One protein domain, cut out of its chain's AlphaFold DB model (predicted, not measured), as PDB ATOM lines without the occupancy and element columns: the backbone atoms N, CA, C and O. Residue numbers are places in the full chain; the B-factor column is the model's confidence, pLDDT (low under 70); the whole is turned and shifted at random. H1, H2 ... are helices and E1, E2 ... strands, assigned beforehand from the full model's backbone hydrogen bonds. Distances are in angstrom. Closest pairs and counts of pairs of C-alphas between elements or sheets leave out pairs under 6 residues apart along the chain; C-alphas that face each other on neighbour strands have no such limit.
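What this domain is: This is residues 3 to 163 of the 174 residues of the protein "C40 family peptidase" of Myxococcus sp. AM011 (UniProt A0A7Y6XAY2). Little regular structure: among long loops stands one strongly twisted antiparallel sheet, E4 E3 E2 E1 E5, with H1 and H2 over one face and short H3 on the other. The printed part has 161 residues, 59 in named elements, mixed helices and strands: H1 H2 E1 E2 E3 E4 H3 E5. It is compact, radius of gyration of the C-alphas 15.4 A, spanning 46 by 39 by 33 A.

Where its parts are: H1, residues 18 to 25, begins at C-alpha (-6.274, 18.226, -42.719). H2 is 44 to 54, E1 66 to 71, E2 86 to 95, E3 100 to 106, E4 111 to 117, H3 148 to 151. E5, 152 to 157, ends at (-14.481, 25.266, -55.689).

How they stand to each other: E1 to E4 form a meander, each strand the antiparallel neighbour of the one before; N 68 and O 90 of E1 and E2 are 2.9 A apart. H1's height over the sheet is 7.6 A, H2's 9.1 A; in both, every O i to N i+4 pair is within hydrogen-bond range.

The domain as a whole: The printed part has no cut; the link E4 to H3 is long, 30 residues. No printed residue is under 70 in pLDDT.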
ATOM      1  N   GLY A   3     -12.927   7.026 -39.876       81.00
ATOM      2  CA  GLY A   3     -12.381   6.280 -41.001       81.00
ATOM      3  C   GLY A   3     -10.868   6.121 -40.864       81.00
ATOM      4  O   GLY A   3     -10.354   5.766 -39.809       81.00
ATOM      5  N   LEU A   4     -10.143   6.414 -41.941       84.44
ATOM      6  CA  LEU A   4      -8.692   6.255 -42.013       84.44
ATOM      7  C   LEU A   4      -7.958   6.996 -40.873       84.44
ATOM      8  O   LEU A   4      -8.092   8.213 -40.741       84.44
ATOM      9  N   GLY A   5      -7.169   6.275 -40.069       85.44
ATOM     10  CA  GLY A   5      -6.418   6.846 -38.936       85.44
ATOM     11  C   GLY A   5      -5.130   7.585 -39.328       85.44
ATOM     12  O   GLY A   5      -4.703   8.513 -38.648       85.44
ATOM     13  N   SER A   6      -4.517   7.226 -40.455       90.06
ATOM     14  CA  SER A   6      -3.354   7.936 -40.993       90.06
ATOM     15  C   SER A   6      -3.395   7.943 -42.510       90.06
ATOM     16  O   SER A   6      -3.638   6.912 -43.124       90.06
ATOM     17  N   LEU A   7      -3.114   9.092 -43.120       89.00
ATOM     18  CA  LEU A   7      -2.998   9.213 -44.573       89.00
ATOM     19  C   LEU A   7      -1.774   8.466 -45.111       89.00
ATOM     20  O   LEU A   7      -1.768   8.077 -46.276       89.00
ATOM     21  N   ARG A   8      -0.769   8.207 -44.261       89.75
ATOM     22  CA  ARG A   8       0.473   7.515 -44.640       89.75
ATOM     23  C   ARG A   8       0.248   6.078 -45.095       89.75
ATOM     24  O   ARG A   8       1.071   5.555 -45.833       89.75
ATOM     25  N   THR A   9      -0.855   5.453 -44.684       88.25
ATOM     26  CA  THR A   9      -1.223   4.111 -45.152       88.25
ATOM     27  C   THR A   9      -1.708   4.108 -46.603       88.25
ATOM     28  O   THR A   9      -1.756   3.052 -47.221       88.25
ATOM     29  N   VAL A  10      -2.053   5.280 -47.151       88.94
ATOM     30  CA  VAL A  10      -2.519   5.460 -48.534       88.94
ATOM     31  C   VAL A  10      -1.486   6.208 -49.380       88.94
ATOM     32  O   VAL A  10      -1.297   5.888 -50.549       88.94
ATOM     33  N   SER A  11      -0.813   7.217 -48.820       87.81
ATOM     34  CA  SER A  11       0.175   8.027 -49.534       87.81
ATOM     35  C   SER A  11       1.173   8.673 -48.575       87.81
ATOM     36  O   SER A  11       0.789   9.333 -47.614       87.81
ATOM     37  N   THR A  12       2.463   8.569 -48.893       88.25
ATOM     38  CA  THR A  12       3.552   9.281 -48.199       88.25
ATOM     39  C   THR A  12       3.844  10.662 -48.793       88.25
ATOM     40  O   THR A  12       4.594  11.431 -48.203       88.25
ATOM     41  N   ALA A  13       3.236  10.998 -49.936       87.38
ATOM     42  CA  ALA A  13       3.463  12.255 -50.656       87.38
ATOM     43  C   ALA A  13       2.728  13.474 -50.063       87.38
ATOM     44  O   ALA A  13       2.880  14.582 -50.566       87.38
ATOM     45  N   VAL A  14       1.898  13.279 -49.035       89.81
ATOM     46  CA  VAL A  14       1.136  14.353 -48.383       89.81
ATOM     47  C   VAL A  14       1.357  14.314 -46.876       89.81
ATOM     48  O   VAL A  14       1.596  13.251 -46.298       89.81
ATOM     49  N   ASN A  15       1.235  15.470 -46.228       90.94
ATOM     50  CA  ASN A  15       1.267  15.549 -44.771       90.94
ATOM     51  C   ASN A  15       0.102  14.767 -44.159       90.94
ATOM     52  O   ASN A  15      -0.994  14.732 -44.710       90.94
ATOM     53  N   ASP A  16       0.306  14.182 -42.981       92.62
ATOM     54  CA  ASP A  16      -0.752  13.459 -42.266       92.62
ATOM     55  C   ASP A  16      -1.652  14.414 -41.455       92.62
ATOM     56  O   ASP A  16      -1.809  14.291 -40.240       92.62
ATOM     57  N   ASP A  17      -2.223  15.411 -42.136       94.12
ATOM     58  CA  ASP A  17      -3.047  16.475 -41.556       94.12
ATOM     59  C   ASP A  17      -4.307  16.782 -42.397       94.12
ATOM     60  O   ASP A  17      -4.655  16.057 -43.333       94.12
ATOM     61  N   CYS A  18      -5.057  17.821 -42.015       95.62
ATOM     62  CA  CYS A  18      -6.274  18.226 -42.719       95.62
ATOM     63  C   CYS A  18      -6.006  18.717 -44.148       95.62
ATOM     64  O   CYS A  18      -6.764  18.376 -45.056       95.62
ATOM     65  N   SER A  19      -4.911  19.445 -44.371       95.69
ATOM     66  CA  SER A  19      -4.519  19.920 -45.699       95.69
ATOM     67  C   SER A  19      -4.048  18.772 -46.596       95.69
ATOM     68  O   SER A  19      -4.417  18.718 -47.769       95.69
ATOM     69  N   GLY A  20      -3.316  17.800 -46.051       95.00
ATOM     70  CA  GLY A  20      -2.889  16.614 -46.787       95.00
ATOM     71  C   GLY A  20      -4.055  15.727 -47.211       95.00
ATOM     72  O   GLY A  20      -4.040  15.204 -48.324       95.00
ATOM     73  N   LEU A  21      -5.116  15.631 -46.397       96.75
ATOM     74  CA  LEU A  21      -6.343  14.936 -46.801       96.75
ATOM     75  C   LEU A  21      -6.963  15.591 -48.041       96.75
ATOM     76  O   LEU A  21      -7.337  14.885 -48.975       96.75
ATOM     77  N   THR A  22      -7.060  16.924 -48.069       96.69
ATOM     78  CA  THR A  22      -7.624  17.629 -49.233       96.69
ATOM     79  C   THR A  22      -6.769  17.438 -50.481       96.69
ATOM     80  O   THR A  22      -7.303  17.133 -51.544       96.69
ATOM     81  N   GLN A  23      -5.442  17.508 -50.349       95.62
ATOM     82  CA  GLN A  23      -4.523  17.247 -51.459       95.62
ATOM     83  C   GLN A  23      -4.680  15.825 -52.001       95.62
ATOM     84  O   GLN A  23      -4.715  15.632 -53.211       95.62
ATOM     85  N   LEU A  24      -4.816  14.835 -51.114       94.38
ATOM     86  CA  LEU A  24      -5.016  13.445 -51.506       94.38
ATOM     87  C   LEU A  24      -6.355  13.241 -52.226       94.38
ATOM     88  O   LEU A  24      -6.393  12.561 -53.246       94.38
ATOM     89  N   ALA A  25      -7.434  13.841 -51.723       94.38
ATOM     90  CA  ALA A  25      -8.773  13.679 -52.285       94.38
ATOM     91  C   ALA A  25      -8.914  14.258 -53.703       94.38
ATOM     92  O   ALA A  25      -9.626  13.688 -54.527       94.38
ATOM     93  N   TYR A  26      -8.219  15.359 -54.001       94.38
ATOM     94  CA  TYR A  26      -8.229  15.984 -55.331       94.38
ATOM     95  C   TYR A  26      -7.029  15.605 -56.198       94.38
ATOM     96  O   TYR A  26      -6.868  16.156 -57.286       94.38
ATOM     97  N   ARG A  27      -6.196  14.655 -55.761       88.69
ATOM     98  CA  ARG A  27      -5.013  14.232 -56.510       88.69
ATOM     99  C   ARG A  27      -5.419  13.691 -57.880       88.69
ATOM    100  O   ARG A  27      -5.970  12.600 -58.000       88.69
ATOM    101  N   LYS A  28      -5.092  14.450 -58.920       88.31
ATOM    102  CA  LYS A  28      -5.245  14.080 -60.328       88.31
ATOM    103  C   LYS A  28      -4.028  14.587 -61.103       88.31
ATOM    104  O   LYS A  28      -3.428  15.576 -60.675       88.31
ATOM    105  N   PRO A  29      -3.641  13.940 -62.216       85.94
ATOM    106  CA  PRO A  29      -2.562  14.439 -63.060       85.94
ATOM    107  C   PRO A  29      -2.770  15.915 -63.415       85.94
ATOM    108  O   PRO A  29      -3.849  16.302 -63.859       85.94
ATOM    109  N   GLY A  30      -1.743  16.728 -63.167       86.19
ATOM    110  CA  GLY A  30      -1.762  18.158 -63.465       86.19
ATOM    111  C   GLY A  30      -2.604  19.025 -62.528       86.19
ATOM    112  O   GLY A  30      -2.682  20.210 -62.794       86.19
ATOM    113  N   LEU A  31      -3.210  18.515 -61.447       92.19
ATOM    114  CA  LEU A  31      -3.946  19.332 -60.465       92.19
ATOM    115  C   LEU A  31      -3.196  19.375 -59.131       92.19
ATOM    116  O   LEU A  31      -2.883  18.331 -58.559       92.19
ATOM    117  N   SER A  32      -2.949  20.580 -58.606       92.25
ATOM    118  CA  SER A  32      -2.336  20.767 -57.283       92.25
ATOM    119  C   SER A  32      -3.116  21.773 -56.445       92.25
ATOM    120  O   SER A  32      -3.392  22.881 -56.904       92.25
ATOM    121  N   LEU A  33      -3.430  21.426 -55.192       94.69
ATOM    122  CA  LEU A  33      -4.049  22.371 -54.255       94.69
ATOM    123  C   LEU A  33      -3.036  23.308 -53.595       94.69
ATOM    124  O   LEU A  33      -3.373  24.440 -53.261       94.69
ATOM    125  N   LEU A  34      -1.791  22.872 -53.403       94.06
ATOM    126  CA  LEU A  34      -0.775  23.765 -52.859       94.06
ATOM    127  C   LEU A  34      -0.281  24.739 -53.944       94.06
ATOM    128  O   LEU A  34      -0.242  24.393 -55.135       94.06
ATOM    129  N   PRO A  35       0.066  25.979 -53.566       91.69
ATOM    130  CA  PRO A  35       0.847  26.854 -54.429       91.69
ATOM    131  C   PRO A  35       2.278  26.322 -54.562       91.69
ATOM    132  O   PRO A  35       2.748  25.576 -53.706       91.69
ATOM    133  N   GLU A  36       2.978  26.741 -55.616       87.69
ATOM    134  CA  GLU A  36       4.399  26.415 -55.821       87.69
ATOM    135  C   GLU A  36       5.275  26.935 -54.678       87.69
ATOM    136  O   GLU A  36       6.221  26.273 -54.262       87.69
ATOM    137  N   LEU A  37       4.913  28.102 -54.131       89.19
ATOM    138  CA  LEU A  37       5.582  28.712 -52.994       89.19
ATOM    139  C   LEU A  37       4.589  29.018 -51.867       89.19
ATOM    140  O   LEU A  37       3.586  29.723 -52.050       89.19
ATOM    141  N   THR A  38       4.903  28.512 -50.675       90.62
ATOM    142  CA  THR A  38       4.259  28.894 -49.413       90.62
ATOM    143  C   THR A  38       4.958  30.111 -48.818       90.62
ATOM    144  O   THR A  38       6.188  30.160 -48.794       90.62
ATOM    145  N   LEU A  39       4.195  31.079 -48.313       91.56
ATOM    146  CA  LEU A  39       4.765  32.276 -47.688       91.56
ATOM    147  C   LEU A  39       5.340  31.961 -46.290       91.56
ATOM    148  O   LEU A  39       4.886  31.014 -45.640       91.56
ATOM    149  N   PRO A  40       6.309  32.749 -45.781       89.69
ATOM    150  CA  PRO A  40       6.810  32.585 -44.417       89.69
ATOM    151  C   PRO A  40       5.680  32.602 -43.375       89.69
ATOM    152  O   PRO A  40       4.821  33.480 -43.385       89.69
ATOM    153  N   GLY A  41       5.661  31.607 -42.482       84.81
ATOM    154  CA  GLY A  41       4.634  31.463 -41.437       84.81
ATOM    155  C   GLY A  41       3.276  30.928 -41.922       84.81
ATOM    156  O   GLY A  41       2.405  30.620 -41.101       84.81
ATOM    157  N   GLU A  42       3.091  30.757 -43.233       90.31
ATOM    158  CA  GLU A  42       1.869  30.219 -43.820       90.31
ATOM    159  C   GLU A  42       1.715  28.724 -43.497       90.31
ATOM    160  O   GLU A  42       2.678  27.964 -43.388       90.31
ATOM    161  N   ASN A  43       0.473  28.285 -43.309       92.75
ATOM    162  CA  ASN A  43       0.149  26.871 -43.161       92.75
ATOM    163  C   ASN A  43      -0.512  26.350 -44.439       92.75
ATOM    164  O   ASN A  43      -0.967  27.146 -45.257       92.75
ATOM    165  N   GLY A  44      -0.603  25.027 -44.602       94.69
ATOM    166  CA  GLY A  44      -1.221  24.437 -45.795       94.69
ATOM    167  C   GLY A  44      -2.640  24.955 -46.058       94.69
ATOM    168  O   GLY A  44      -2.993  25.211 -47.201       94.69
ATOM    169  N   VAL A  45      -3.429  25.206 -45.011       97.25
ATOM    170  CA  VAL A  45      -4.790  25.755 -45.130       97.25
ATOM    171  C   VAL A  45      -4.781  27.180 -45.693       97.25
ATOM    172  O   VAL A  45      -5.492  27.455 -46.657       97.25
ATOM    173  N   LYS A  46      -3.955  28.074 -45.137       96.88
ATOM    174  CA  LYS A  46      -3.777  29.457 -45.606       96.88
ATOM    175  C   LYS A  46      -3.241  29.492 -47.037       96.88
ATOM    176  O   LYS A  46      -3.782  30.223 -47.856       96.88
ATOM    177  N   ALA A  47      -2.266  28.639 -47.349       97.19
ATOM    178  CA  ALA A  47      -1.676  28.536 -48.681       97.19
ATOM    179  C   ALA A  47      -2.707  28.110 -49.736       97.19
ATOM    180  O   ALA A  47      -2.794  28.724 -50.800       97.19
ATOM    181  N   ILE A  48      -3.531  27.104 -49.422       97.75
ATOM    182  CA  ILE A  48      -4.627  26.657 -50.291       97.75
ATOM    183  C   ILE A  48      -5.673  27.769 -50.447       97.75
ATOM    184  O   ILE A  48      -6.103  28.047 -51.564       97.75
ATOM    185  N   TYR A  49      -6.064  28.438 -49.359       98.00
ATOM    186  CA  TYR A  49      -7.045  29.527 -49.409       98.00
ATOM    187  C   TYR A  49      -6.555  30.710 -50.252       98.00
ATOM    188  O   TYR A  49      -7.284  31.217 -51.102       98.00
ATOM    189  N   ARG A  50      -5.294  31.120 -50.076       97.31
ATOM    190  CA  ARG A  50      -4.667  32.176 -50.877       97.31
ATOM    191  C   ARG A  50      -4.650  31.807 -52.357       97.31
ATOM    192  O   ARG A  50      -5.047  32.630 -53.177       97.31
ATOM    193  N   LYS A  51      -4.247  30.577 -52.696       97.38
ATOM    194  CA  LYS A  51      -4.285  30.084 -54.080       97.38
ATOM    195  C   LYS A  51      -5.711  30.100 -54.640       97.38
ATOM    196  O   LYS A  51      -5.919  30.569 -55.755       97.38
ATOM    197  N   ALA A  52      -6.704  29.664 -53.866       98.00
ATOM    198  CA  ALA A  52      -8.104  29.751 -54.275       98.00
ATOM    199  C   ALA A  52      -8.517  31.198 -54.593       98.00
ATOM    200  O   ALA A  52      -9.185  31.434 -55.597       98.00
ATOM    201  N   GLY A  53      -8.070  32.165 -53.785       97.50
ATOM    202  CA  GLY A  53      -8.253  33.595 -54.038       97.50
ATOM    203  C   GLY A  53      -7.629  34.050 -55.357       97.50
ATOM    204  O   GLY A  53      -8.317  34.653 -56.175       97.50
ATOM    205  N   THR A  54      -6.366  33.696 -55.616       96.69
ATOM    206  CA  THR A  54      -5.684  34.062 -56.874       96.69
ATOM    207  C   THR A  54      -6.334  33.444 -58.112       96.69
ATOM    208  O   THR A  54      -6.266  34.017 -59.191       96.69
ATOM    209  N   LEU A  55      -6.988  32.289 -57.956       96.50
ATOM    210  CA  LEU A  55      -7.713  31.598 -59.025       96.50
ATOM    211  C   LEU A  55      -9.168  32.082 -59.189       96.50
ATOM    212  O   LEU A  55      -9.896  31.566 -60.038       96.50
ATOM    213  N   GLY A  56      -9.640  33.010 -58.347       97.56
ATOM    214  CA  GLY A  56     -11.051  33.410 -58.305       97.56
ATOM    215  C   GLY A  56     -11.996  32.258 -57.931       97.56
ATOM    216  O   GLY A  56     -13.156  32.241 -58.337       97.56
ATOM    217  N   ALA A  57     -11.494  31.247 -57.222       98.06
ATOM    218  CA  ALA A  57     -12.213  30.018 -56.887       98.06
ATOM    219  C   ALA A  57     -12.954  30.082 -55.544       98.06
ATOM    220  O   ALA A  57     -13.631  29.120 -55.183       98.06
ATOM    221  N   LEU A  58     -12.831  31.188 -54.803       98.31
ATOM    222  CA  LEU A  58     -13.561  31.404 -53.554       98.31
ATOM    223  C   LEU A  58     -15.073  31.464 -53.797       98.31
ATOM    224  O   LEU A  58     -15.534  31.924 -54.843       98.31
ATOM    225  N   ARG A  59     -15.842  30.988 -52.818       96.62
ATOM    226  CA  ARG A  59     -17.304  30.944 -52.869       96.62
ATOM    227  C   ARG A  59     -17.915  31.423 -51.561       96.62
ATOM    228  O   ARG A  59     -17.369  31.177 -50.485       96.62
ATOM    229  N   GLU A  60     -19.088  32.032 -51.680       92.75
ATOM    230  CA  GLU A  60     -19.928  32.408 -50.540       92.75
ATOM    231  C   GLU A  60     -20.772  31.226 -50.051       92.75
ATOM    232  O   GLU A  60     -20.893  31.002 -48.849       92.75
ATOM    233  N   GLU A  61     -21.290  30.418 -50.981       95.19
ATOM    234  CA  GLU A  61     -22.142  29.267 -50.676       95.19
ATOM    235  C   GLU A  61     -21.465  27.923 -50.995       95.19
ATOM    236  O   GLU A  61     -20.876  27.772 -52.080       95.19
ATOM    237  N   PRO A  62     -21.603  26.925 -50.099       97.44
ATOM    238  CA  PRO A  62     -21.016  25.610 -50.285       97.44
ATOM    239  C   PRO A  62     -21.761  24.793 -51.340       97.44
ATOM    240  O   PRO A  62     -22.989  24.784 -51.411       97.44
ATOM    241  N   ARG A  63     -21.007  24.005 -52.100       98.19
ATOM    242  CA  ARG A  63     -21.488  22.935 -52.976       98.19
ATOM    243  C   ARG A  63     -20.737  21.646 -52.684       98.19
ATOM    244  O   ARG A  63     -19.639  21.654 -52.133       98.19
ATOM    245  N   ALA A  64     -21.338  20.515 -53.047       98.19
ATOM    246  CA  ALA A  64     -20.646  19.231 -52.979       98.19
ATOM    247  C   ALA A  64     -19.355  19.287 -53.813       98.19
ATOM    248  O   ALA A  64     -19.385  19.709 -54.967       98.19
ATOM    249  N   GLY A  65     -18.237  18.874 -53.218       98.00
ATOM    250  CA  GLY A  65     -16.916  18.973 -53.833       98.00
ATOM    251  C   GLY A  65     -16.213  20.321 -53.648       98.00
ATOM    252  O   GLY A  65     -15.129  20.492 -54.201       98.00
ATOM    253  N   ASP A  66     -16.757  21.256 -52.871       98.62
ATOM    254  CA  ASP A  66     -16.008  22.442 -52.452       98.62
ATOM    255  C   ASP A  66     -15.099  22.131 -51.254       98.62
ATOM    256  O   ASP A  66     -15.371  21.258 -50.426       98.62
ATOM    257  N   LEU A  67     -14.031  22.907 -51.115       98.81
ATOM    258  CA  LEU A  67     -13.282  23.035 -49.874       98.81
ATOM    259  C   LEU A  67     -14.062  23.925 -48.904       98.81
ATOM    260  O   LEU A  67     -14.638  24.934 -49.308       98.81
ATOM    261  N   VAL A  68     -14.030  23.586 -47.617       98.81
ATOM    262  CA  VAL A  68     -14.515  24.437 -46.521       98.81
ATOM    263  C   VAL A  68     -13.359  24.782 -45.593       98.81
ATOM    264  O   VAL A  68     -12.616  23.898 -45.164       98.81
ATOM    265  N   PHE A  69     -13.223  26.064 -45.271       98.62
ATOM    266  CA  PHE A  69     -12.164  26.594 -44.420       98.62
ATOM    267  C   PHE A  69     -12.731  27.011 -43.070       98.62
ATOM    268  O   PHE A  69     -13.810  27.601 -42.995       98.62
ATOM    269  N   PHE A  70     -11.976  26.742 -42.010       98.12
ATOM    270  CA  PHE A  70     -12.340  27.109 -40.651       98.12
ATOM    271  C   PHE A  70     -11.235  27.934 -40.000       98.12
ATOM    272  O   PHE A  70     -10.040  27.637 -40.146       98.12
ATOM    273  N   ARG A  71     -11.654  28.959 -39.262       95.75
ATOM    274  CA  ARG A  71     -10.761  29.792 -38.461       95.75
ATOM    275  C   ARG A  71     -10.602  29.235 -37.053       95.75
ATOM    276  O   ARG A  71     -11.529  28.617 -36.528       95.75
ATOM    277  N   GLU A  72      -9.441  29.485 -36.454       93.19
ATOM    278  CA  GLU A  72      -9.262  29.484 -34.995       93.19
ATOM    279  C   GLU A  72      -9.667  28.167 -34.299       93.19
ATOM    280  O   GLU A  72     -10.112  28.125 -33.151       93.19
ATOM    281  N   THR A  73      -9.518  27.039 -34.995       92.12
ATOM    282  CA  THR A  73      -9.840  25.707 -34.460       92.12
ATOM    283  C   THR A  73      -8.788  25.197 -33.477       92.12
ATOM    284  O   THR A  73      -9.079  24.316 -32.669       92.12
ATOM    285  N   ILE A  74      -7.561  25.706 -33.583       90.00
ATOM    286  CA  ILE A  74      -6.417  25.393 -32.727       90.00
ATOM    287  C   ILE A  74      -5.589  26.662 -32.521       90.00
ATOM    288  O   ILE A  74      -5.544  27.498 -33.419       90.00
ATOM    289  N   ASP A  75      -4.921  26.744 -31.375       88.81
ATOM    290  CA  ASP A  75      -3.807  27.665 -31.135       88.81
ATOM    291  C   ASP A  75      -2.552  27.035 -31.764       88.81
ATOM    292  O   ASP A  75      -2.021  26.028 -31.274       88.81
ATOM    293  N   ARG A  76      -2.163  27.528 -32.941       88.00
ATOM    294  CA  ARG A  76      -1.078  26.952 -33.750       88.00
ATOM    295  C   ARG A  76       0.275  27.502 -33.315       88.00
ATOM    296  O   ARG A  76       1.232  26.722 -33.285       88.00
ATOM    297  N   ASN A  77       0.380  28.803 -33.055       88.81
ATOM    298  CA  ASN A  77       1.630  29.435 -32.626       88.81
ATOM    299  C   ASN A  77       1.955  29.165 -31.138       88.81
ATOM    300  O   ASN A  77       3.106  29.347 -30.738       88.81
ATOM    301  N   LYS A  78       0.992  28.626 -30.377       89.56
ATOM    302  CA  LYS A  78       1.075  28.272 -28.954       89.56
ATOM    303  C   LYS A  78       1.248  29.488 -28.042       89.56
ATOM    304  O   LYS A  78       1.905  29.378 -27.006       89.56
ATOM    305  N   ASP A  79       0.682  30.632 -28.420       89.56
ATOM    306  CA  ASP A  79       0.709  31.864 -27.622       89.56
ATOM    307  C   ASP A  79      -0.418  31.934 -26.569       89.56
ATOM    308  O   ASP A  79      -0.478  32.872 -25.768       89.56
ATOM    309  N   GLY A  80      -1.287  30.918 -26.527       87.19
ATOM    310  CA  GLY A  80      -2.424  30.822 -25.620       87.19
ATOM    311  C   GLY A  80      -3.686  31.524 -26.126       87.19
ATOM    312  O   GLY A  80      -4.680  31.569 -25.391       87.19
ATOM    313  N   GLN A  81      -3.673  32.065 -27.344       87.19
ATOM    314  CA  GLN A  81      -4.781  32.772 -27.977       87.19
ATOM    315  C   GLN A  81      -5.223  32.064 -29.261       87.19
ATOM    316  O   GLN A  81      -4.499  31.299 -29.883       87.19
ATOM    317  N   LEU A  82      -6.466  32.314 -29.669       88.19
ATOM    318  CA  LEU A  82      -6.992  31.837 -30.945       88.19
ATOM    319  C   LEU A  82      -6.995  32.993 -31.936       88.19
ATOM    320  O   LEU A  82      -8.027  33.609 -32.179       88.19
ATOM    321  N   ASN A  83      -5.816  33.313 -32.458       88.94
ATOM    322  CA  ASN A  83      -5.590  34.432 -33.377       88.94
ATOM    323  C   ASN A  83      -4.835  33.994 -34.652       88.94
ATOM    324  O   ASN A  83      -4.386  34.819 -35.447       88.94
ATOM    325  N   ASP A  84      -4.728  32.684 -34.892       90.56
ATOM    326  CA  ASP A  84      -3.968  32.127 -36.010       90.56
ATOM    327  C   ASP A  84      -4.681  32.233 -37.369       90.56
ATOM    328  O   ASP A  84      -4.118  31.821 -38.388       90.56
ATOM    329  N   GLY A  85      -5.906  32.765 -37.430       94.19
ATOM    330  CA  GLY A  85      -6.699  32.861 -38.658       94.19
ATOM    331  C   GLY A  85      -7.155  31.486 -39.151       94.19
ATOM    332  O   GLY A  85      -7.730  30.715 -38.389       94.19
ATOM    333  N   LEU A  86      -6.923  31.155 -40.428       96.75
ATOM    334  CA  LEU A  86      -7.304  29.849 -40.985       96.75
ATOM    335  C   LEU A  86      -6.408  28.726 -40.456       96.75
ATOM    336  O   LEU A  86      -5.197  28.715 -40.695       96.75
ATOM    337  N   THR A  87      -7.013  27.754 -39.781       96.19
ATOM    338  CA  THR A  87      -6.291  26.670 -39.096       96.19
ATOM    339  C   THR A  87      -6.777  25.282 -39.477       96.19
ATOM    340  O   THR A  87      -6.107  24.301 -39.158       96.19
ATOM    341  N   HIS A  88      -7.925  25.170 -40.148       97.88
ATOM    342  CA  HIS A  88      -8.484  23.873 -40.504       97.88
ATOM    343  C   HIS A  88      -9.253  23.909 -41.823       97.88
ATOM    344  O   HIS A  88      -9.799  24.937 -42.216       97.88
ATOM    345  N   ILE A  89      -9.273  22.770 -42.511       98.62
ATOM    346  CA  ILE A  89      -9.903  22.600 -43.821       98.62
ATOM    347  C   ILE A  89     -10.616  21.250 -43.897       98.62
ATOM    348  O   ILE A  89     -10.222  20.274 -43.249       98.62
ATOM    349  N   GLY A  90     -11.679  21.195 -44.689       98.50
ATOM    350  CA  GLY A  90     -12.390  19.971 -45.037       98.50
ATOM    351  C   GLY A  90     -12.934  20.022 -46.458       98.50
ATOM    352  O   GLY A  90     -12.754  21.007 -47.172       98.50
ATOM    353  N   ILE A  91     -13.614  18.950 -46.848       98.75
ATOM    354  CA  ILE A  91     -14.259  18.791 -48.152       98.75
ATOM    355  C   ILE A  91     -15.754  18.678 -47.922       98.75
ATOM    356  O   ILE A  91     -16.193  17.817 -47.158       98.75
ATOM    357  N   VAL A  92     -16.537  19.523 -48.577       98.75
ATOM    358  CA  VAL A  92     -17.992  19.440 -48.562       98.75
ATOM    359  C   VAL A  92     -18.412  18.165 -49.286       98.75
ATOM    360  O   VAL A  92     -18.230  18.021 -50.492       98.75
ATOM    361  N   GLU A  93     -18.986  17.223 -48.543       98.50
ATOM    362  CA  GLU A  93     -19.528  15.984 -49.099       98.50
ATOM    363  C   GLU A  93     -20.927  16.226 -49.670       98.50
ATOM    364  O   GLU A  93     -21.242  15.774 -50.768       98.50
ATOM    365  N   ARG A  94     -21.778  16.946 -48.928       98.31
ATOM    366  CA  ARG A  94     -23.172  17.187 -49.311       98.31
ATOM    367  C   ARG A  94     -23.742  18.409 -48.604       98.31
ATOM    368  O   ARG A  94     -23.465  18.623 -47.427       98.31
ATOM    369  N   VAL A  95     -24.629  19.128 -49.286       98.44
ATOM    370  CA  VAL A  95     -25.490  20.161 -48.696       98.44
ATOM    371  C   VAL A  95     -26.913  19.612 -48.577       98.44
ATOM    372  O   VAL A  95     -27.468  19.086 -49.542       98.44
ATOM    373  N   GLY A  96     -27.477  19.638 -47.371       97.38
ATOM    374  CA  GLY A  96     -28.852  19.229 -47.106       97.38
ATOM    375  C   GLY A  96     -29.881  20.259 -47.537       97.38
ATOM    376  O   GLY A  96     -29.588  21.446 -47.628       97.38
ATOM    377  N   THR A  97     -31.112  19.799 -47.756       95.81
ATOM    378  CA  THR A  97     -32.258  20.674 -48.047       95.81
ATOM    379  C   THR A  97     -32.597  21.605 -46.882       95.81
ATOM    380  O   THR A  97     -33.206  22.644 -47.087       95.81
ATOM    381  N   ASP A  98     -32.176  21.258 -45.664       94.69
ATOM    382  CA  ASP A  98     -32.268  22.083 -44.456       94.69
ATOM    383  C   ASP A  98     -31.053  23.013 -44.260       94.69
ATOM    384  O   ASP A  98     -30.882  23.598 -43.188       94.69
ATOM    385  N   GLY A  99     -30.172  23.109 -45.261       96.62
ATOM    386  CA  GLY A  99     -28.935  23.887 -45.209       96.62
ATOM    387  C   GLY A  99     -27.825  23.254 -44.366       96.62
ATOM    388  O   GLY A  99     -26.743  23.830 -44.255       96.62
ATOM    389  N   THR A 100     -28.044  22.073 -43.775       98.38
ATOM    390  CA  THR A 100     -27.001  21.377 -43.019       98.38
ATOM    391  C   THR A 100     -25.992  20.767 -43.984       98.38
ATOM    392  O   THR A 100     -26.325  19.911 -44.808       98.38
ATOM    393  N   VAL A 101     -24.740  21.185 -43.868       98.75
ATOM    394  CA  VAL A 101     -23.633  20.699 -44.683       98.75
ATOM    395  C   VAL A 101     -22.941  19.550 -43.971       98.75
ATOM    396  O   VAL A 101     -22.525  19.690 -42.823       98.75
ATOM    397  N   THR A 102     -22.772  18.426 -44.663       98.69
ATOM    398  CA  THR A 102     -21.856  17.359 -44.247       98.69
ATOM    399  C   THR A 102     -20.512  17.574 -44.929       98.69
ATOM    400  O   THR A 102     -20.450  17.750 -46.146       98.69
ATOM    401  N   PHE A 103     -19.428  17.511 -44.161       98.75
ATOM    402  CA  PHE A 103     -18.068  17.619 -44.675       98.75
ATOM    403  C   PHE A 103     -17.170  16.512 -44.121       98.75
ATOM    404  O   PHE A 103     -17.368  16.013 -43.009       98.75
ATOM    405  N   VAL A 104     -16.166  16.134 -44.908       98.31
ATOM    406  CA  VAL A 104     -15.124  15.177 -44.541       98.31
ATOM    407  C   VAL A 104     -13.854  15.949 -44.212       98.31
ATOM    408  O   VAL A 104     -13.439  16.840 -44.949       98.31
ATOM    409  N   HIS A 105     -13.225  15.616 -43.093       97.88
ATOM    410  CA  HIS A 105     -11.983  16.250 -42.669       97.88
ATOM    411  C   HIS A 105     -11.128  15.286 -41.855       97.88
ATOM    412  O   HIS A 105     -11.630  14.315 -41.287       97.88
ATOM    413  N   ARG A 106      -9.831  15.580 -41.756       95.56
ATOM    414  CA  ARG A 106      -8.938  14.890 -40.829       95.56
ATOM    415  C   ARG A 106      -8.803  15.716 -39.556       95.56
ATOM    416  O   ARG A 106      -8.317  16.839 -39.611       95.56
ATOM    417  N   ALA A 107      -9.207  15.172 -38.412       90.88
ATOM    418  CA  ALA A 107      -9.005  15.808 -37.110       90.88
ATOM    419  C   ALA A 107      -9.065  14.782 -35.976       90.88
ATOM    420  O   ALA A 107      -9.836  13.826 -36.036       90.88
ATOM    421  N   GLY A 108      -8.300  15.007 -34.903       84.31
ATOM    422  CA  GLY A 108      -8.268  14.095 -33.754       84.31
ATOM    423  C   GLY A 108      -7.734  12.701 -34.100       84.31
ATOM    424  O   GLY A 108      -8.250  11.716 -33.591       84.31
ATOM    425  N   GLY A 109      -6.748  12.625 -35.000       85.88
ATOM    426  CA  GLY A 109      -6.080  11.368 -35.352       85.88
ATOM    427  C   GLY A 109      -6.796  10.505 -36.394       85.88
ATOM    428  O   GLY A 109      -6.429   9.352 -36.548       85.88
ATOM    429  N   GLY A 110      -7.797  11.025 -37.108       93.12
ATOM    430  CA  GLY A 110      -8.398  10.284 -38.215       93.12
ATOM    431  C   GLY A 110      -9.293  11.121 -39.118       93.12
ATOM    432  O   GLY A 110      -9.615  12.275 -38.818       93.12
ATOM    433  N   VAL A 111      -9.675  10.523 -40.244       95.75
ATOM    434  CA  VAL A 111     -10.650  11.065 -41.193       95.75
ATOM    435  C   VAL A 111     -12.054  10.804 -40.668       95.75
ATOM    436  O   VAL A 111     -12.381   9.684 -40.289       95.75
ATOM    437  N   LYS A 112     -12.907  11.820 -40.639       95.94
ATOM    438  CA  LYS A 112     -14.283  11.695 -40.155       95.94
ATOM    439  C   LYS A 112     -15.216  12.632 -40.899       95.94
ATOM    440  O   LYS A 112     -14.784  13.599 -41.526       95.94
ATOM    441  N   ARG A 113     -16.505  12.325 -40.795       97.44
ATOM    442  CA  ARG A 113     -17.593  13.201 -41.227       97.44
ATOM    443  C   ARG A 113     -18.044  14.076 -40.071       97.44
ATOM    444  O   ARG A 113     -18.136  13.614 -38.934       97.44
ATOM    445  N   SER A 114     -18.337  15.328 -40.366       98.00
ATOM    446  CA  SER A 114     -18.904  16.287 -39.424       98.00
ATOM    447  C   SER A 114     -19.903  17.187 -40.136       98.00
ATOM    448  O   SER A 114     -20.007  17.164 -41.364       98.00
ATOM    449  N   ARG A 115     -20.694  17.918 -39.356       98.56
ATOM    450  CA  ARG A 115     -21.780  18.764 -39.848       98.56
ATOM    451  C   ARG A 115     -21.613  20.206 -39.406       98.56
ATOM    452  O   ARG A 115     -21.103  20.452 -38.313       98.56
ATOM    453  N   PHE A 116     -22.073  21.132 -40.234       98.69
ATOM    454  CA  PHE A 116     -22.339  22.509 -39.829       98.69
ATOM    455  C   PHE A 116     -23.608  23.042 -40.493       98.69
ATOM    456  O   PHE A 116     -24.016  22.559 -41.547       98.69
ATOM    457  N   ASN A 117     -24.212  24.064 -39.898       98.44
ATOM    458  CA  ASN A 117     -25.349  24.775 -40.468       98.44
ATOM    459  C   ASN A 117     -25.158  26.285 -40.267       98.44
ATOM    460  O   ASN A 117     -25.122  26.756 -39.130       98.44
ATOM    461  N   LEU A 118     -25.033  27.032 -41.370       97.62
ATOM    462  CA  LEU A 118     -24.752  28.475 -41.343       97.62
ATOM    463  C   LEU A 118     -25.957  29.325 -40.923       97.62
ATOM    464  O   LEU A 118     -25.766  30.425 -40.420       97.62
ATOM    465  N   ALA A 119     -27.184  28.818 -41.083       97.38
ATOM    466  CA  ALA A 119     -28.386  29.513 -40.623       97.38
ATOM    467  C   ALA A 119     -28.563  29.410 -39.099       97.38
ATOM    468  O   ALA A 119     -29.245  30.227 -38.484       97.38
ATOM    469  N   ARG A 120     -27.961  28.389 -38.475       97.62
ATOM    470  CA  ARG A 120     -28.042  28.117 -37.032       97.62
ATOM    471  C   ARG A 120     -26.643  27.799 -36.465       97.62
ATOM    472  O   ARG A 120     -26.460  26.705 -35.927       97.62
ATOM    473  N   PRO A 121     -25.649  28.704 -36.563       97.00
ATOM    474  CA  PRO A 121     -24.239  28.375 -36.313       97.00
ATOM    475  C   PRO A 121     -23.955  27.982 -34.856       97.00
ATOM    476  O   PRO A 121     -23.152  27.087 -34.601       97.00
ATOM    477  N   GLU A 122     -24.670  28.585 -33.903       96.19
ATOM    478  CA  GLU A 122     -24.508  28.339 -32.461       96.19
ATOM    479  C   GLU A 122     -25.344  27.150 -31.943       96.19
ATOM    480  O   GLU A 122     -25.195  26.713 -30.798       96.19
ATOM    481  N   ALA A 123     -26.232  26.586 -32.770       96.56
ATOM    482  CA  ALA A 123     -27.104  25.492 -32.361       96.56
ATOM    483  C   ALA A 123     -26.466  24.140 -32.690       96.56
ATOM    484  O   ALA A 123     -26.317  23.767 -33.851       96.56
ATOM    485  N   ARG A 124     -26.144  23.336 -31.673       96.81
ATOM    486  CA  ARG A 124     -25.635  21.975 -31.913       96.81
ATOM    487  C   ARG A 124     -26.690  21.074 -32.561       96.81
ATOM    488  O   ARG A 124     -26.368  20.260 -33.425       96.81
ATOM    489  N   LYS A 125     -27.941  21.189 -32.114       98.06
ATOM    490  CA  LYS A 125     -29.072  20.381 -32.577       98.06
ATOM    491  C   LYS A 125     -30.277  21.261 -32.890       98.06
ATOM    492  O   LYS A 125     -30.385  22.365 -32.357       98.06
ATOM    493  N   ASP A 126     -31.160  20.764 -33.742       95.88
ATOM    494  CA  ASP A 126     -32.492  21.335 -33.911       95.88
ATOM    495  C   ASP A 126     -33.469  20.826 -32.843       95.88
ATOM    496  O   ASP A 126     -33.136  19.983 -32.005       95.88
ATOM    497  N   ASP A 127     -34.697  21.331 -32.905       95.19
ATOM    498  CA  ASP A 127     -35.764  21.046 -31.943       95.19
ATOM    499  C   ASP A 127     -36.228  19.577 -32.019       95.19
ATOM    500  O   ASP A 127     -36.830  19.051 -31.087       95.19
ATOM    501  N   LYS A 128     -35.896  18.882 -33.118       94.88
ATOM    502  CA  LYS A 128     -36.132  17.445 -33.335       94.88
ATOM    503  C   LYS A 128     -34.926  16.588 -32.926       94.88
ATOM    504  O   LYS A 128     -34.918  15.380 -33.148       94.88
ATOM    505  N   GLY A 129     -33.885  17.194 -32.353       95.75
ATOM    506  CA  GLY A 129     -32.675  16.518 -31.895       95.75
ATOM    507  C   GLY A 129     -31.671  16.149 -32.994       95.75
ATOM    508  O   GLY A 129     -30.653  15.517 -32.680       95.75
ATOM    509  N   ARG A 130     -31.900  16.548 -34.254       95.88
ATOM    510  CA  ARG A 130     -30.967  16.331 -35.372       95.88
ATOM    511  C   ARG A 130     -29.736  17.206 -35.184       95.88
ATOM    512  O   ARG A 130     -29.850  18.369 -34.812       95.88
ATOM    513  N   VAL A 131     -28.549  16.652 -35.426       97.62
ATOM    514  CA  VAL A 131     -27.284  17.393 -35.285       97.62
ATOM    515  C   VAL A 131     -27.119  18.362 -36.451       97.62
ATOM    516  O   VAL A 131     -27.018  17.926 -37.596       97.62
ATOM    517  N   LEU A 132     -27.055  19.654 -36.134       98.19
ATOM    518  CA  LEU A 132     -26.799  20.741 -37.080       98.19
ATOM    519  C   LEU A 132     -25.306  21.071 -37.146       98.19
ATOM    520  O   LEU A 132     -24.757  21.235 -38.230       98.19
ATOM    521  N   ASN A 133     -24.643  21.127 -35.987       98.44
ATOM    522  CA  ASN A 133     -23.230  21.468 -35.888       98.44
ATOM    523  C   ASN A 133     -22.481  20.478 -34.993       98.44
ATOM    524  O   ASN A 133     -22.826  20.295 -33.824       98.44
ATOM    525  N   ASP A 134     -21.430  19.866 -35.530       97.62
ATOM    526  CA  ASP A 134     -20.477  19.072 -34.762       97.62
ATOM    527  C   ASP A 134     -19.409  19.972 -34.117       97.62
ATOM    528  O   ASP A 134     -19.190  21.119 -34.513       97.62
ATOM    529  N   TRP A 135     -18.733  19.452 -33.094       95.38
ATOM    530  CA  TRP A 135     -17.635  20.157 -32.432       95.38
ATOM    531  C   TRP A 135     -16.359  20.093 -33.273       95.38
ATOM    532  O   TRP A 135     -15.903  19.001 -33.622       95.38
ATOM    533  N   LEU A 136     -15.729  21.243 -33.519       93.75
ATOM    534  CA  LEU A 136     -14.382  21.299 -34.106       93.75
ATOM    535  C   LEU A 136     -13.285  21.486 -33.068       93.75
ATOM    536  O   LEU A 136     -12.143  21.095 -33.307       93.75
ATOM    537  N   ARG A 137     -13.632  22.014 -31.895       89.62
ATOM    538  CA  ARG A 137     -12.728  22.098 -30.751       89.62
ATOM    539  C   ARG A 137     -13.486  21.946 -29.443       89.62
ATOM    540  O   ARG A 137     -14.716  21.951 -29.403       89.62
ATOM    541  N   ARG A 138     -12.733  21.770 -28.359       85.81
ATOM    542  CA  ARG A 138     -13.310  21.713 -27.015       85.81
ATOM    543  C   ARG A 138     -13.897  23.073 -26.657       85.81
ATOM    544  O   ARG A 138     -13.321  24.108 -26.983       85.81
ATOM    545  N   ARG A 139     -15.029  23.049 -25.955       82.88
ATOM    546  CA  ARG A 139     -15.608  24.254 -25.367       82.88
ATOM    547  C   ARG A 139     -14.664  24.783 -24.291       82.88
ATOM    548  O   ARG A 139     -14.250  24.031 -23.412       82.88
ATOM    549  N   ASP A 140     -14.378  26.071 -24.359       78.62
ATOM    550  CA  ASP A 140     -13.571  26.803 -23.390       78.62
ATOM    551  C   ASP A 140     -14.373  28.020 -22.910       78.62
ATOM    552  O   ASP A 140     -15.130  28.614 -23.677       78.62
ATOM    553  N   LYS A 141     -14.238  28.374 -21.629       73.75
ATOM    554  CA  LYS A 141     -14.891  29.545 -21.033       73.75
ATOM    555  C   LYS A 141     -14.361  30.856 -21.615       73.75
ATOM    556  O   LYS A 141     -15.106  31.829 -21.646       73.75
ATOM    557  N   ARG A 142     -13.092  30.892 -22.038       74.50
ATOM    558  CA  ARG A 142     -12.436  32.111 -22.543       74.50
ATOM    559  C   ARG A 142     -12.677  32.350 -24.029       74.50
ATOM    560  O   ARG A 142     -12.725  33.493 -24.462       74.50
ATOM    561  N   ASN A 143     -12.865  31.278 -24.792       72.75
ATOM    562  CA  ASN A 143     -12.916  31.332 -26.244       72.75
ATOM    563  C   ASN A 143     -14.297  30.907 -26.763       72.75
ATOM    564  O   ASN A 143     -14.614  29.712 -26.770       72.75
ATOM    565  N   ARG A 144     -15.093  31.870 -27.249       73.06
ATOM    566  CA  ARG A 144     -16.367  31.617 -27.957       73.06
ATOM    567  C   ARG A 144     -16.105  30.930 -29.312       73.06
ATOM    568  O   ARG A 144     -14.990  30.996 -29.815       73.06
ATOM    569  N   GLY A 145     -17.086  30.228 -29.886       83.50
ATOM    570  CA  GLY A 145     -16.916  29.533 -31.170       83.50
ATOM    571  C   GLY A 145     -16.268  28.155 -31.057       83.50
ATOM    572  O   GLY A 145     -15.052  28.042 -31.142       83.50
ATOM    573  N   TYR A 146     -17.038  27.086 -30.877       92.44
ATOM    574  CA  TYR A 146     -16.507  25.708 -30.798       92.44
ATOM    575  C   TYR A 146     -17.257  24.716 -31.691       92.44
ATOM    576  O   TYR A 146     -16.777  23.600 -31.938       92.44
ATOM    577  N   LEU A 147     -18.433  25.116 -32.168       97.00
ATOM    578  CA  LEU A 147     -19.197  24.409 -33.176       97.00
ATOM    579  C   LEU A 147     -18.678  24.761 -34.569       97.00
ATOM    580  O   LEU A 147     -18.220  25.871 -34.823       97.00
ATOM    581  N   ALA A 148     -18.772  23.802 -35.485       97.75
ATOM    582  CA  ALA A 148     -18.292  23.967 -36.848       97.75
ATOM    583  C   ALA A 148     -18.905  25.192 -37.555       97.75
ATOM    584  O   ALA A 148     -18.175  25.929 -38.212       97.75
ATOM    585  N   GLY A 149     -20.206  25.454 -37.367       97.44
ATOM    586  CA  GLY A 149     -20.904  26.596 -37.965       97.44
ATOM    587  C   GLY A 149     -20.407  27.962 -37.496       97.44
ATOM    588  O   GLY A 149     -20.377  28.892 -38.292       97.44
ATOM    589  N   GLU A 150     -19.953  28.084 -36.246       97.12
ATOM    590  CA  GLU A 150     -19.382  29.332 -35.708       97.12
ATOM    591  C   GLU A 150     -18.009  29.660 -36.323       97.12
ATOM    592  O   GLU A 150     -17.573  30.817 -36.336       97.12
ATOM    593  N   LEU A 151     -17.310  28.628 -36.804       96.94
ATOM    594  CA  LEU A 151     -15.910  28.696 -37.216       96.94
ATOM    595  C   LEU A 151     -15.716  28.695 -38.732       96.94
ATOM    596  O   LEU A 151     -14.576  28.803 -39.179       96.94
ATOM    597  N   VAL A 152     -16.784  28.579 -39.529       98.06
ATOM    598  CA  VAL A 152     -16.680  28.658 -40.994       98.06
ATOM    599  C   VAL A 152     -16.130  30.027 -41.397       98.06
ATOM    600  O   VAL A 152     -16.622  31.070 -40.966       98.06
ATOM    601  N   ALA A 153     -15.096  30.009 -42.234       97.38
ATOM    602  CA  ALA A 153     -14.418  31.199 -42.738       97.38
ATOM    603  C   ALA A 153     -14.579  31.392 -44.257       97.38
ATOM    604  O   ALA A 153     -14.273  32.464 -44.767       97.38
ATOM    605  N   GLY A 154     -15.053  30.375 -44.980       97.75
ATOM    606  CA  GLY A 154     -15.364  30.467 -46.405       97.75
ATOM    607  C   GLY A 154     -15.244  29.129 -47.124       97.75
ATOM    608  O   GLY A 154     -14.923  28.102 -46.516       97.75
ATOM    609  N   PHE A 155     -15.476  29.167 -48.435       98.75
ATOM    610  CA  PHE A 155     -15.453  28.001 -49.313       98.75
ATOM    611  C   PHE A 155     -14.606  28.256 -50.558       98.75
ATOM    612  O   PHE A 155     -14.354  29.406 -50.921       98.75
ATOM    613  N   ALA A 156     -14.192  27.188 -51.237       98.62
ATOM    614  CA  ALA A 156     -13.596  27.287 -52.565       98.62
ATOM    615  C   ALA A 156     -13.970  26.093 -53.443       98.62
ATOM    616  O   ALA A 156     -13.870  24.951 -52.997       98.62
ATOM    617  N   SER A 157     -14.329  26.340 -54.701       98.12
ATOM    618  CA  SER A 157     -14.481  25.266 -55.689       98.12
ATOM    619  C   SER A 157     -13.128  24.707 -56.101       98.12
ATOM    620  O   SER A 157     -12.173  25.467 -56.271       98.12
ATOM    621  N   VAL A 158     -13.072  23.401 -56.350       96.75
ATOM    622  CA  VAL A 158     -11.924  22.748 -56.988       96.75
ATOM    623  C   VAL A 158     -12.324  22.272 -58.377       96.75
ATOM    624  O   VAL A 158     -13.098  21.330 -58.529       96.75
ATOM    625  N   ASP A 159     -11.789  22.941 -59.389       94.62
ATOM    626  CA  ASP A 159     -12.060  22.702 -60.805       94.62
ATOM    627  C   ASP A 159     -10.790  22.906 -61.649       94.62
ATOM    628  O   ASP A 159      -9.673  22.945 -61.131       94.62
ATOM    629  N   GLU A 160     -10.962  23.021 -62.961       93.38
ATOM    630  CA  GLU A 160      -9.901  23.169 -63.958       93.38
ATOM    631  C   GLU A 160      -8.921  24.314 -63.672       93.38
ATOM    632  O   GLU A 160      -7.754  24.216 -64.038       93.38
ATOM    633  N   ARG A 161      -9.339  25.358 -62.942       94.44
ATOM    634  CA  ARG A 161      -8.463  26.483 -62.570       94.44
ATOM    635  C   ARG A 161      -7.304  26.068 -61.665       94.44
ATOM    636  O   ARG A 161      -6.325  26.791 -61.549       94.44
ATOM    637  N   TRP A 162      -7.407  24.912 -61.013       94.56
ATOM    638  CA  TRP A 162      -6.365  24.370 -60.139       94.56
ATOM    639  C   TRP A 162      -5.314  23.552 -60.883       94.56
ATOM    640  O   TRP A 162      -4.380  23.036 -60.250       94.56
ATOM    641  N   LYS A 163      -5.469  23.401 -62.202       92.06
ATOM    642  CA  LYS A 163      -4.454  22.762 -63.020       92.06
ATOM    643  C   LYS A 163      -3.181  23.601 -63.014       92.06
ATOM    644  O   LYS A 163      -3.221  24.822 -63.116       92.06
TER     645      LYS A 163